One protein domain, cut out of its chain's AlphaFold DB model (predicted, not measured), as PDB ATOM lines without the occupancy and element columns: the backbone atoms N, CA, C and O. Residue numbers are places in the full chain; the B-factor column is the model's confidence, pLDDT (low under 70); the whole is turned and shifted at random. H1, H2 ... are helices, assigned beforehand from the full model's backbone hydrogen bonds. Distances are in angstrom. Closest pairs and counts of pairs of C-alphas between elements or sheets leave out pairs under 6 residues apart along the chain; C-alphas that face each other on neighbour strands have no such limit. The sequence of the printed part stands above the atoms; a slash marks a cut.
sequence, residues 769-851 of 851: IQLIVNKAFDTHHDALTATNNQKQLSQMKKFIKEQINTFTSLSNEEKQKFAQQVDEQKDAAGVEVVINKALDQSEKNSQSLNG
ATOM      1  N   ILE A 769     196.901 214.199 219.169       90.56
ATOM      2  CA  ILE A 769     197.548 212.881 219.059       90.56
ATOM      3  C   ILE A 769     198.017 212.624 217.622       90.56
ATOM      4  O   ILE A 769     199.166 212.226 217.421       90.56
ATOM      5  N   GLN A 770     197.168 212.889 216.625       90.19
ATOM      6  CA  GLN A 770     197.506 212.662 215.218       90.19
ATOM      7  C   GLN A 770     198.695 213.522 214.762       90.19
ATOM      8  O   GLN A 770     199.549 213.045 214.017       90.19
ATOM      9  N   LEU A 771     198.809 214.761 215.249       91.25
ATOM     10  CA  LEU A 771     199.965 215.620 214.970       91.25
ATOM     11  C   LEU A 771     201.279 215.028 215.499       91.25
ATOM     12  O   LEU A 771     202.306 215.127 214.827       91.25
ATOM     13  N   ILE A 772     201.265 214.400 216.679       93.50
ATOM     14  CA  ILE A 772     202.453 213.733 217.235       93.50
ATOM     15  C   ILE A 772     202.815 212.491 216.417       93.50
ATOM     16  O   ILE A 772     203.991 212.290 216.115       93.50
ATOM     17  N   VAL A 773     201.820 211.695 216.012       90.75
ATOM     18  CA  VAL A 773     202.028 210.535 215.130       90.75
ATOM     19  C   VAL A 773     202.659 210.958 213.805       90.75
ATOM     20  O   VAL A 773     203.637 210.345 213.387       90.75
ATOM     21  N   ASN A 774     202.153 212.021 213.175       90.69
ATOM     22  CA  ASN A 774     202.693 212.527 211.911       90.69
ATOM     23  C   ASN A 774     204.149 212.993 212.072       90.69
ATOM     24  O   ASN A 774     205.003 212.600 211.288       90.69
ATOM     25  N   LYS A 775     204.473 213.727 213.145       91.75
ATOM     26  CA  LYS A 775     205.865 214.120 213.436       91.75
ATOM     27  C   LYS A 775     206.788 212.917 213.645       91.75
ATOM     28  O   LYS A 775     207.930 212.926 213.181       91.75
ATOM     29  N   ALA A 776     206.313 211.889 214.348       90.25
ATOM     30  CA  ALA A 776     207.068 210.656 214.543       90.25
ATOM     31  C   ALA A 776     207.276 209.910 213.213       90.25
ATOM     32  O   ALA A 776     208.364 209.390 212.972       90.25
ATOM     33  N   PHE A 777     206.266 209.905 212.338       91.25
ATOM     34  CA  PHE A 777     206.357 209.345 210.992       91.25
ATOM     35  C   PHE A 777     207.384 210.088 210.127       91.25
ATOM     36  O   PHE A 777     208.244 209.440 209.535       91.25
ATOM     37  N   ASP A 778     207.352 211.422 210.104       90.00
ATOM     38  CA  ASP A 778     208.307 212.234 209.339       90.00
ATOM     39  C   ASP A 778     209.745 211.976 209.818       90.00
ATOM     40  O   ASP A 778     210.637 211.687 209.024       90.00
ATOM     41  N   THR A 779     209.951 211.934 211.140       89.62
ATOM     42  CA  THR A 779     211.262 211.626 211.742       89.62
ATOM     43  C   THR A 779     211.736 210.211 211.377       89.62
ATOM     44  O   THR A 779     212.903 209.998 211.043       89.62
ATOM     45  N   HIS A 780     210.829 209.227 211.401       88.31
ATOM     46  CA  HIS A 780     211.107 207.851 210.985       88.31
ATOM     47  C   HIS A 780     211.523 207.787 209.507       88.31
ATOM     48  O   HIS A 780     212.495 207.104 209.157       88.31
ATOM     49  N   HIS A 781     210.803 208.511 208.649       86.50
ATOM     50  CA  HIS A 781     211.047 208.583 207.215       86.50
ATOM     51  C   HIS A 781     212.402 209.230 206.890       86.50
ATOM     52  O   HIS A 781     213.176 208.674 206.103       86.50
ATOM     53  N   ASP A 782     212.740 210.337 207.550       86.06
ATOM     54  CA  ASP A 782     214.028 211.016 207.395       86.06
ATOM     55  C   ASP A 782     215.195 210.113 207.826       86.06
ATOM     56  O   ASP A 782     216.186 209.966 207.102       86.06
ATOM     57  N   ALA A 783     215.054 209.417 208.961       83.62
ATOM     58  CA  ALA A 783     216.059 208.475 209.455       83.62
ATOM     59  C   ALA A 783     216.238 207.251 208.533       83.62
ATOM     60  O   ALA A 783     217.366 206.793 208.306       83.62
ATOM     61  N   LEU A 784     215.149 206.729 207.953       83.00
ATOM     62  CA  LEU A 784     215.207 205.667 206.941       83.00
ATOM     63  C   LEU A 784     215.939 206.135 205.682       83.00
ATOM     64  O   LEU A 784     216.791 205.412 205.163       83.00
ATOM     65  N   THR A 785     215.636 207.345 205.216       81.88
ATOM     66  CA  THR A 785     216.273 207.946 204.039       81.88
ATOM     67  C   THR A 785     217.771 208.131 204.269       81.88
ATOM     68  O   THR A 785     218.577 207.705 203.441       81.88
ATOM     69  N   ALA A 786     218.171 208.652 205.433       78.88
ATOM     70  CA  ALA A 786     219.576 208.780 205.814       78.88
ATOM     71  C   ALA A 786     220.297 207.419 205.873       78.88
ATOM     72  O   ALA A 786     221.384 207.263 205.310       78.88
ATOM     73  N   THR A 787     219.667 206.408 206.482       80.75
ATOM     74  CA  THR A 787     220.210 205.041 206.565       80.75
ATOM     75  C   THR A 787     220.383 204.420 205.176       80.75
ATOM     76  O   THR A 787     221.410 203.800 204.883       80.75
ATOM     77  N   ASN A 788     219.400 204.595 204.290       78.38
ATOM     78  CA  ASN A 788     219.460 204.077 202.929       78.38
ATOM     79  C   ASN A 788     220.554 204.775 202.106       78.38
ATOM     80  O   ASN A 788     221.338 204.096 201.444       78.38
ATOM     81  N   ASN A 789     220.687 206.098 202.229       79.69
ATOM     82  CA  ASN A 789     221.762 206.864 201.596       79.69
ATOM     83  C   ASN A 789     223.145 206.400 202.082       79.69
ATOM     84  O   ASN A 789     224.061 206.220 201.280       79.69
ATOM     85  N   GLN A 790     223.301 206.115 203.379       79.81
ATOM     86  CA  GLN A 790     224.548 205.581 203.936       79.81
ATOM     87  C   GLN A 790     224.854 204.158 203.438       79.81
ATOM     88  O   GLN A 790     226.014 203.824 203.165       79.81
ATOM     89  N   LYS A 791     223.828 203.311 203.280       81.75
ATOM     90  CA  LYS A 791     223.966 201.969 202.696       81.75
ATOM     91  C   LYS A 791     224.379 202.042 201.225       81.75
ATOM     92  O   LYS A 791     225.319 201.348 200.837       81.75
ATOM     93  N   GLN A 792     223.733 202.901 200.436       82.44
ATOM     94  CA  GLN A 792     224.090 203.158 199.037       82.44
ATOM     95  C   GLN A 792     225.517 203.692 198.918       82.44
ATOM     96  O   GLN A 792     226.290 203.181 198.113       82.44
ATOM     97  N   LEU A 793     225.913 204.636 199.776       84.44
ATOM     98  CA  LEU A 793     227.283 205.142 199.826       84.44
ATOM     99  C   LEU A 793     228.288 204.027 200.142       84.44
ATOM    100  O   LEU A 793     229.323 203.924 199.490       84.44
ATOM    101  N   SER A 794     227.984 203.159 201.107       81.31
ATOM    102  CA  SER A 794     228.856 202.035 201.474       81.31
ATOM    103  C   SER A 794     229.000 201.018 200.336       81.31
ATOM    104  O   SER A 794     230.099 200.522 200.078       81.31
ATOM    105  N   GLN A 795     227.909 200.729 199.620       84.56
ATOM    106  CA  GLN A 795     227.921 199.880 198.424       84.56
ATOM    107  C   GLN A 795     228.715 200.523 197.284       84.56
ATOM    108  O   GLN A 795     229.546 199.850 196.678       84.56
ATOM    109  N   MET A 796     228.526 201.823 197.048       84.25
ATOM    110  CA  MET A 796     229.266 202.592 196.052       84.25
ATOM    111  C   MET A 796     230.765 202.582 196.354       84.25
ATOM    112  O   MET A 796     231.563 202.237 195.491       84.25
ATOM    113  N   LYS A 797     231.163 202.851 197.604       88.62
ATOM    114  CA  LYS A 797     232.564 202.759 198.042       88.62
ATOM    115  C   LYS A 797     233.161 201.380 197.785       88.62
ATOM    116  O   LYS A 797     234.304 201.279 197.346       88.62
ATOM    117  N   LYS A 798     232.406 200.313 198.065       88.56
ATOM    118  CA  LYS A 798     232.853 198.938 197.816       88.56
ATOM    119  C   LYS A 798     233.040 198.678 196.318       88.56
ATOM    120  O   LYS A 798     234.119 198.249 195.922       88.56
ATOM    121  N   PHE A 799     232.036 198.999 195.507       87.31
ATOM    122  CA  PHE A 799     232.074 198.840 194.052       87.31
ATOM    123  C   PHE A 799     233.222 199.630 193.413       87.31
ATOM    124  O   PHE A 799     233.965 199.103 192.594       87.31
ATOM    125  N   ILE A 800     233.415 200.881 193.827       89.25
ATOM    126  CA  ILE A 800     234.489 201.731 193.312       89.25
ATOM    127  C   ILE A 800     235.868 201.203 193.715       89.25
ATOM    128  O   ILE A 800     236.782 201.194 192.894       89.25
ATOM    129  N   LYS A 801     236.034 200.689 194.939       89.88
ATOM    130  CA  LYS A 801     237.279 200.009 195.327       89.88
ATOM    131  C   LYS A 801     237.546 198.754 194.491       89.88
ATOM    132  O   LYS A 801     238.690 198.511 194.115       89.88
ATOM    133  N   GLU A 802     236.510 197.981 194.170       89.50
ATOM    134  CA  GLU A 802     236.613 196.835 193.255       89.50
ATOM    135  C   GLU A 802     237.007 197.282 191.834       89.50
ATOM    136  O   GLU A 802     237.924 196.699 191.261       89.50
ATOM    137  N   GLN A 803     236.411 198.356 191.306       89.12
ATOM    138  CA  GLN A 803     236.767 198.967 190.016       89.12
ATOM    139  C   GLN A 803     238.234 199.421 189.970       89.12
ATOM    140  O   GLN A 803     238.964 199.018 189.067       89.12
ATOM    141  N   ILE A 804     238.704 200.184 190.967       89.38
ATOM    142  CA  ILE A 804     240.104 200.648 191.059       89.38
ATOM    143  C   ILE A 804     241.086 199.468 190.992       89.38
ATOM    144  O   ILE A 804     242.128 199.556 190.341       89.38
ATOM    145  N   ASN A 805     240.749 198.333 191.617       87.62
ATOM    146  CA  ASN A 805     241.597 197.142 191.578       87.62
ATOM    147  C   ASN A 805     241.769 196.561 190.164       87.62
ATOM    148  O   ASN A 805     242.807 195.946 189.897       87.62
ATOM    149  N   THR A 806     240.811 196.781 189.257       88.88
ATOM    150  CA  THR A 806     240.864 196.295 187.866       88.88
ATOM    151  C   THR A 806     241.779 197.109 186.951       88.88
ATOM    152  O   THR A 806     242.183 196.601 185.907       88.88
ATOM    153  N   PHE A 807     242.164 198.332 187.328       89.69
ATOM    154  CA  PHE A 807     243.076 199.157 186.530       89.69
ATOM    155  C   PHE A 807     244.482 198.538 186.525       89.69
ATOM    156  O   PHE A 807     245.181 198.531 187.538       89.69
ATOM    157  N   THR A 808     244.892 197.947 185.403       84.50
ATOM    158  CA  THR A 808     246.139 197.163 185.284       84.50
ATOM    159  C   THR A 808     247.405 198.016 185.244       84.50
ATOM    160  O   THR A 808     248.477 197.509 185.556       84.50
ATOM    161  N   SER A 809     247.288 199.299 184.902       83.69
ATOM    162  CA  SER A 809     248.388 200.266 184.813       83.69
ATOM    163  C   SER A 809     248.674 201.018 186.121       83.69
ATOM    164  O   SER A 809     249.666 201.742 186.197       83.69
ATOM    165  N   LEU A 810     247.838 200.866 187.155       87.31
ATOM    166  CA  LEU A 810     248.111 201.400 188.495       87.31
ATOM    167  C   LEU A 810     248.969 200.430 189.319       87.31
ATOM    168  O   LEU A 810     248.689 199.227 189.347       87.31
ATOM    169  N   SER A 811     249.954 200.960 190.052       86.69
ATOM    170  CA  SER A 811     250.746 200.182 191.015       86.69
ATOM    171  C   SER A 811     249.901 199.740 192.218       86.69
ATOM    172  O   SER A 811     248.821 200.276 192.488       86.69
ATOM    173  N   ASN A 812     250.400 198.768 192.984       85.56
ATOM    174  CA  ASN A 812     249.723 198.326 194.206       85.56
ATOM    175  C   ASN A 812     249.621 199.460 195.242       85.56
ATOM    176  O   ASN A 812     248.581 199.612 195.884       85.56
ATOM    177  N   GLU A 813     250.661 200.288 195.365       85.62
ATOM    178  CA  GLU A 813     250.678 201.462 196.240       85.62
ATOM    179  C   GLU A 813     249.652 202.516 195.793       85.62
ATOM    180  O   GLU A 813     248.945 203.085 196.627       85.62
ATOM    181  N   GLU A 814     249.521 202.757 194.484       88.75
ATOM    182  CA  GLU A 814     248.539 203.703 193.938       88.75
ATOM    183  C   GLU A 814     247.100 203.225 194.164       88.75
ATOM    184  O   GLU A 814     246.259 204.000 194.627       88.75
ATOM    185  N   LYS A 815     246.820 201.937 193.923       90.62
ATOM    186  CA  LYS A 815     245.509 201.327 194.207       90.62
ATOM    187  C   LYS A 815     245.141 201.445 195.679       90.62
ATOM    188  O   LYS A 815     244.021 201.838 196.002       90.62
ATOM    189  N   GLN A 816     246.085 201.156 196.577       88.88
ATOM    190  CA  GLN A 816     245.857 201.264 198.017       88.88
ATOM    191  C   GLN A 816     245.572 202.712 198.440       88.88
ATOM    192  O   GLN A 816     244.665 202.951 199.239       88.88
ATOM    193  N   LYS A 817     246.292 203.683 197.866       91.19
ATOM    194  CA  LYS A 817     246.075 205.109 198.128       91.19
ATOM    195  C   LYS A 817     244.695 205.574 197.659       91.19
ATOM    196  O   LYS A 817     243.997 206.247 198.417       91.19
ATOM    197  N   PHE A 818     244.268 205.200 196.452       92.81
ATOM    198  CA  PHE A 818     242.922 205.537 195.976       92.81
ATOM    199  C   PHE A 818     241.832 204.819 196.779       92.81
ATOM    200  O   PHE A 818     240.817 205.430 197.098       92.81
ATOM    201  N   ALA A 819     242.050 203.570 197.198       89.75
ATOM    202  CA  ALA A 819     241.112 202.861 198.066       89.75
ATOM    203  C   ALA A 819     240.921 203.557 199.428       89.75
ATOM    204  O   ALA A 819     239.783 203.696 199.879       89.75
ATOM    205  N   GLN A 820     241.998 204.058 200.046       90.94
ATOM    206  CA  GLN A 820     241.904 204.880 201.261       90.94
ATOM    207  C   GLN A 820     241.141 206.184 201.007       90.94
ATOM    208  O   GLN A 820     240.246 206.530 201.774       90.94
ATOM    209  N   GLN A 821     241.422 206.864 199.892       90.94
ATOM    210  CA  GLN A 821     240.695 208.081 199.532       90.94
ATOM    211  C   GLN A 821     239.195 207.830 199.353       90.94
ATOM    212  O   GLN A 821     238.410 208.679 199.762       90.94
ATOM    213  N   VAL A 822     238.782 206.683 198.796       91.44
ATOM    214  CA  VAL A 822     237.365 206.281 198.705       91.44
ATOM    215  C   VAL A 822     236.743 206.110 200.095       91.44
ATOM    216  O   VAL A 822     235.601 206.521 200.314       91.44
ATOM    217  N   ASP A 823     237.474 205.528 201.049       90.81
ATOM    218  CA  ASP A 823     236.989 205.344 202.421       90.81
ATOM    219  C   ASP A 823     236.747 206.664 203.156       90.81
ATOM    220  O   ASP A 823     235.769 206.773 203.899       90.81
ATOM    221  N   GLU A 824     237.552 207.687 202.879       90.69
ATOM    222  CA  GLU A 824     237.447 209.014 203.498       90.69
ATOM    223  C   GLU A 824     236.250 209.847 203.001       90.69
ATOM    224  O   GLU A 824     235.846 210.803 203.667       90.69
ATOM    225  N   GLN A 825     235.643 209.499 201.860       90.38
ATOM    226  CA  GLN A 825     234.566 210.306 201.267       90.38
ATOM    227  C   GLN A 825     233.268 210.230 202.075       90.38
ATOM    228  O   GLN A 825     232.873 209.167 202.551       90.38
ATOM    229  N   LYS A 826     232.566 211.355 202.219       87.06
ATOM    230  CA  LYS A 826     231.346 211.438 203.046       87.06
ATOM    231  C   LYS A 826     230.046 211.304 202.255       87.06
ATOM    232  O   LYS A 826     229.001 211.098 202.862       87.06
ATOM    233  N   ASP A 827     230.112 211.364 200.930       84.25
ATOM    234  CA  ASP A 827     228.963 211.298 200.031       84.25
ATOM    235  C   ASP A 827     229.333 210.627 198.695       84.25
ATOM    236  O   ASP A 827     230.497 210.313 198.427       84.25
ATOM    237  N   ALA A 828     228.314 210.344 197.879       83.62
ATOM    238  CA  ALA A 828     228.488 209.631 196.615       83.62
ATOM    239  C   ALA A 828     229.316 210.439 195.602       83.62
ATOM    240  O   ALA A 828     230.148 209.860 194.907       83.62
ATOM    241  N   ALA A 829     229.144 211.765 195.575       84.19
ATOM    242  CA  ALA A 829     229.875 212.655 194.678       84.19
ATOM    243  C   ALA A 829     231.383 212.639 194.972       84.19
ATOM    244  O   ALA A 829     232.199 212.538 194.059       84.19
ATOM    245  N   GLY A 830     231.771 212.659 196.249       86.69
ATOM    246  CA  GLY A 830     233.164 212.536 196.668       86.69
ATOM    247  C   GLY A 830     233.780 211.206 196.238       86.69
ATOM    248  O   GLY A 830     234.905 211.180 195.741       86.69
ATOM    249  N   VAL A 831     233.043 210.095 196.372       87.81
ATOM    250  CA  VAL A 831     233.498 208.764 195.922       87.81
ATOM    251  C   VAL A 831     233.710 208.727 194.404       87.81
ATOM    252  O   VAL A 831     234.714 208.185 193.938       87.81
ATOM    253  N   GLU A 832     232.811 209.345 193.640       87.75
ATOM    254  CA  GLU A 832     232.890 209.439 192.179       87.75
ATOM    255  C   GLU A 832     234.099 210.270 191.705       87.75
ATOM    256  O   GLU A 832     234.790 209.921 190.747       87.75
ATOM    257  N   VAL A 833     234.455 211.328 192.439       89.56
ATOM    258  CA  VAL A 833     235.676 212.103 192.164       89.56
ATOM    259  C   VAL A 833     236.938 211.246 192.316       89.56
ATOM    260  O   VAL A 833     237.892 211.418 191.553       89.56
ATOM    261  N   VAL A 834     236.977 210.324 193.285       90.31
ATOM    262  CA  VAL A 834     238.160 209.480 193.515       90.31
ATOM    263  C   VAL A 834     238.360 208.462 192.387       90.31
ATOM    264  O   VAL A 834     239.498 208.287 191.951       90.31
ATOM    265  N   ILE A 835     237.295 207.836 191.864       90.12
ATOM    266  CA  ILE A 835     237.429 206.907 190.723       90.12
ATOM    267  C   ILE A 835     237.893 207.625 189.457       90.12
ATOM    268  O   ILE A 835     238.765 207.103 188.774       90.12
ATOM    269  N   ASN A 836     237.398 208.836 189.187       89.38
ATOM    270  CA  ASN A 836     237.838 209.617 188.028       89.38
ATOM    271  C   ASN A 836     239.323 209.983 188.137       89.38
ATOM    272  O   ASN A 836     240.068 209.824 187.178       89.38
ATOM    273  N   LYS A 837     239.802 210.359 189.332       90.94
ATOM    274  CA  LYS A 837     241.242 210.568 189.569       90.94
ATOM    275  C   LYS A 837     242.062 209.292 189.374       90.94
ATOM    276  O   LYS A 837     243.169 209.360 188.844       90.94
ATOM    277  N   ALA A 838     241.544 208.147 189.818       88.75
ATOM    278  CA  ALA A 838     242.200 206.859 189.614       88.75
ATOM    279  C   ALA A 838     242.243 206.476 188.126       88.75
ATOM    280  O   ALA A 838     243.259 205.957 187.668       88.75
ATOM    281  N   LEU A 839     241.182 206.779 187.371       89.44
ATOM    282  CA  LEU A 839     241.103 206.576 185.926       89.44
ATOM    283  C   LEU A 839     242.101 207.477 185.185       89.44
ATOM    284  O   LEU A 839     242.923 206.963 184.432       89.44
ATOM    285  N   ASP A 840     242.123 208.779 185.478       89.56
ATOM    286  CA  ASP A 840     243.082 209.729 184.897       89.56
ATOM    287  C   ASP A 840     244.536 209.300 185.161       89.56
ATOM    288  O   ASP A 840     245.406 209.407 184.292       89.56
ATOM    289  N   GLN A 841     244.828 208.815 186.374       88.56
ATOM    290  CA  GLN A 841     246.161 208.321 186.722       88.56
ATOM    291  C   GLN A 841     246.488 207.007 185.996       88.56
ATOM    292  O   GLN A 841     247.596 206.843 185.491       88.56
ATOM    293  N   SER A 842     245.516 206.099 185.886       86.62
ATOM    294  CA  SER A 842     245.616 204.844 185.130       86.62
ATOM    295  C   SER A 842     245.902 205.091 183.642       86.62
ATOM    296  O   SER A 842     246.737 204.403 183.044       86.62
ATOM    297  N   GLU A 843     245.260 206.093 183.039       85.81
ATOM    298  CA  GLU A 843     245.505 206.506 181.655       85.81
ATOM    299  C   GLU A 843     246.901 207.117 181.487       85.81
ATOM    300  O   GLU A 843     247.634 206.714 180.580       85.81
ATOM    301  N   LYS A 844     247.319 208.012 182.395       85.12
ATOM    302  CA  LYS A 844     248.680 208.579 182.395       85.12
ATOM    303  C   LYS A 844     249.753 207.497 182.496       85.12
ATOM    304  O   LYS A 844     250.681 207.491 181.692       85.12
ATOM    305  N   ASN A 845     249.600 206.552 183.425       86.25
ATOM    306  CA  ASN A 845     250.535 205.437 183.578       86.25
ATOM    307  C   ASN A 845     250.579 204.557 182.315       86.25
ATOM    308  O   ASN A 845     251.655 204.130 181.906       86.25
ATOM    309  N   SER A 846     249.435 204.329 181.658       78.06
ATOM    310  CA  SER A 846     249.378 203.567 180.397       78.06
ATOM    311  C   SER A 846     250.074 204.288 179.238       78.06
ATOM    312  O   SER A 846     250.701 203.641 178.402       78.06
ATOM    313  N   GLN A 847     250.000 205.623 179.183       73.69
ATOM    314  CA  GLN A 847     250.715 206.431 178.188       73.69
ATOM    315  C   GLN A 847     252.232 206.445 178.436       73.69
ATOM    316  O   GLN A 847     252.993 206.451 177.475       73.69
ATOM    317  N   SER A 848     252.677 206.377 179.697       61.03
ATOM    318  CA  SER A 848     254.096 206.232 180.069       61.03
ATOM    319  C   SER A 848     254.662 204.811 179.910       61.03
ATOM    320  O   SER A 848     255.869 204.636 180.019       61.03
ATOM    321  N   LEU A 849     253.816 203.797 179.679       57.53
ATOM    322  CA  LEU A 849     254.219 202.413 179.369       57.53
ATOM    323  C   LEU A 849     254.293 202.131 177.853       57.53
ATOM    324  O   LEU A 849     254.879 201.127 177.455       57.53
ATOM    325  N   ASN A 850     253.706 203.003 177.020       51.91
ATOM    326  CA  ASN A 850     253.654 202.902 175.551       51.91
ATOM    327  C   ASN A 850     254.473 203.994 174.821       51.91
ATOM    328  O   ASN A 850     254.369 204.120 173.599       51.91
ATOM    329  N   GLY A 851     255.275 204.769 175.553       44.53
ATOM    330  CA  GLY A 851     256.301 205.685 175.042       44.53
ATOM    331  C   GLY A 851     257.596 205.468 175.803       44.53
ATOM    332  O   GLY A 851     258.664 205.636 175.176       44.53
TER     333      GLY A 851
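This is residues 769 to 851 of the 851 residues of an uncharacterized protein of Enterococcus rivorum (UniProt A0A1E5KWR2). One long helix, H1, runs into a small three-helix bundle with one end and sticks out of it as a bare arm with residues 769 to 788. Beside the other end of H1 the chain folds back as the short H2, then turns again into H3, making an up-and-down bundle in which each helix runs against the one before it. The 83 printed residues hold three named helices, in the order H1, H2, H3, and no named strand; the class is all helix. The whole is extended, with a radius of gyration of the C-alphas of 19.1 A, and spans 73 by 16 by 16 A, much of the length coming from the arm.

H1, residues 769 to 806, is 55.9 A long from C-alpha 769 at (197.548, 212.881, 219.059) to C-alpha 806 at (240.864, 196.295, 187.866). H3, residues 828 to 849, measures 31.8 A and ends with C-alpha 849 at (254.219, 202.413, 179.369). H2, residues 812 to 824, measures 18.7 A.

H1 touches H2 with residues 797 to 805 alone; the closest C-alphas, those of Lys 801 and Ala 819, are 5.5 A apart. This helical hairpin has a shallow tilt of 7 degrees, opposite ways. H1 touches H3 with residues 793 to 804 alone, closest at the C-alphas of Leu 793 and Ala 828, 5.6 A, at a shallow tilt of 7 degrees, the same way. H2 and H3, also a helical hairpin, touch at the C-alphas of Val 822 and Val 831, their closest, 5.4 A, at a shallow tilt of 14 degrees, opposite ways; H3 uses residues 830 to 838 alone. In H2 and H3 every O i to N i+4 pair is within hydrogen-bond range; in H1, 33 of 34 are.

The C-alphas of Ile 769 and Gly 851, the two farthest apart, are 73.8 A apart. Without residues 769 to 788, which stand free, the body spans 44 by 18 by 15 A. The printed part has no cut, and the links H1 to H2 and H2 to H3 are tight. Mean pLDDT of the printed part is 85.6; residues 848 to 851 are under 70.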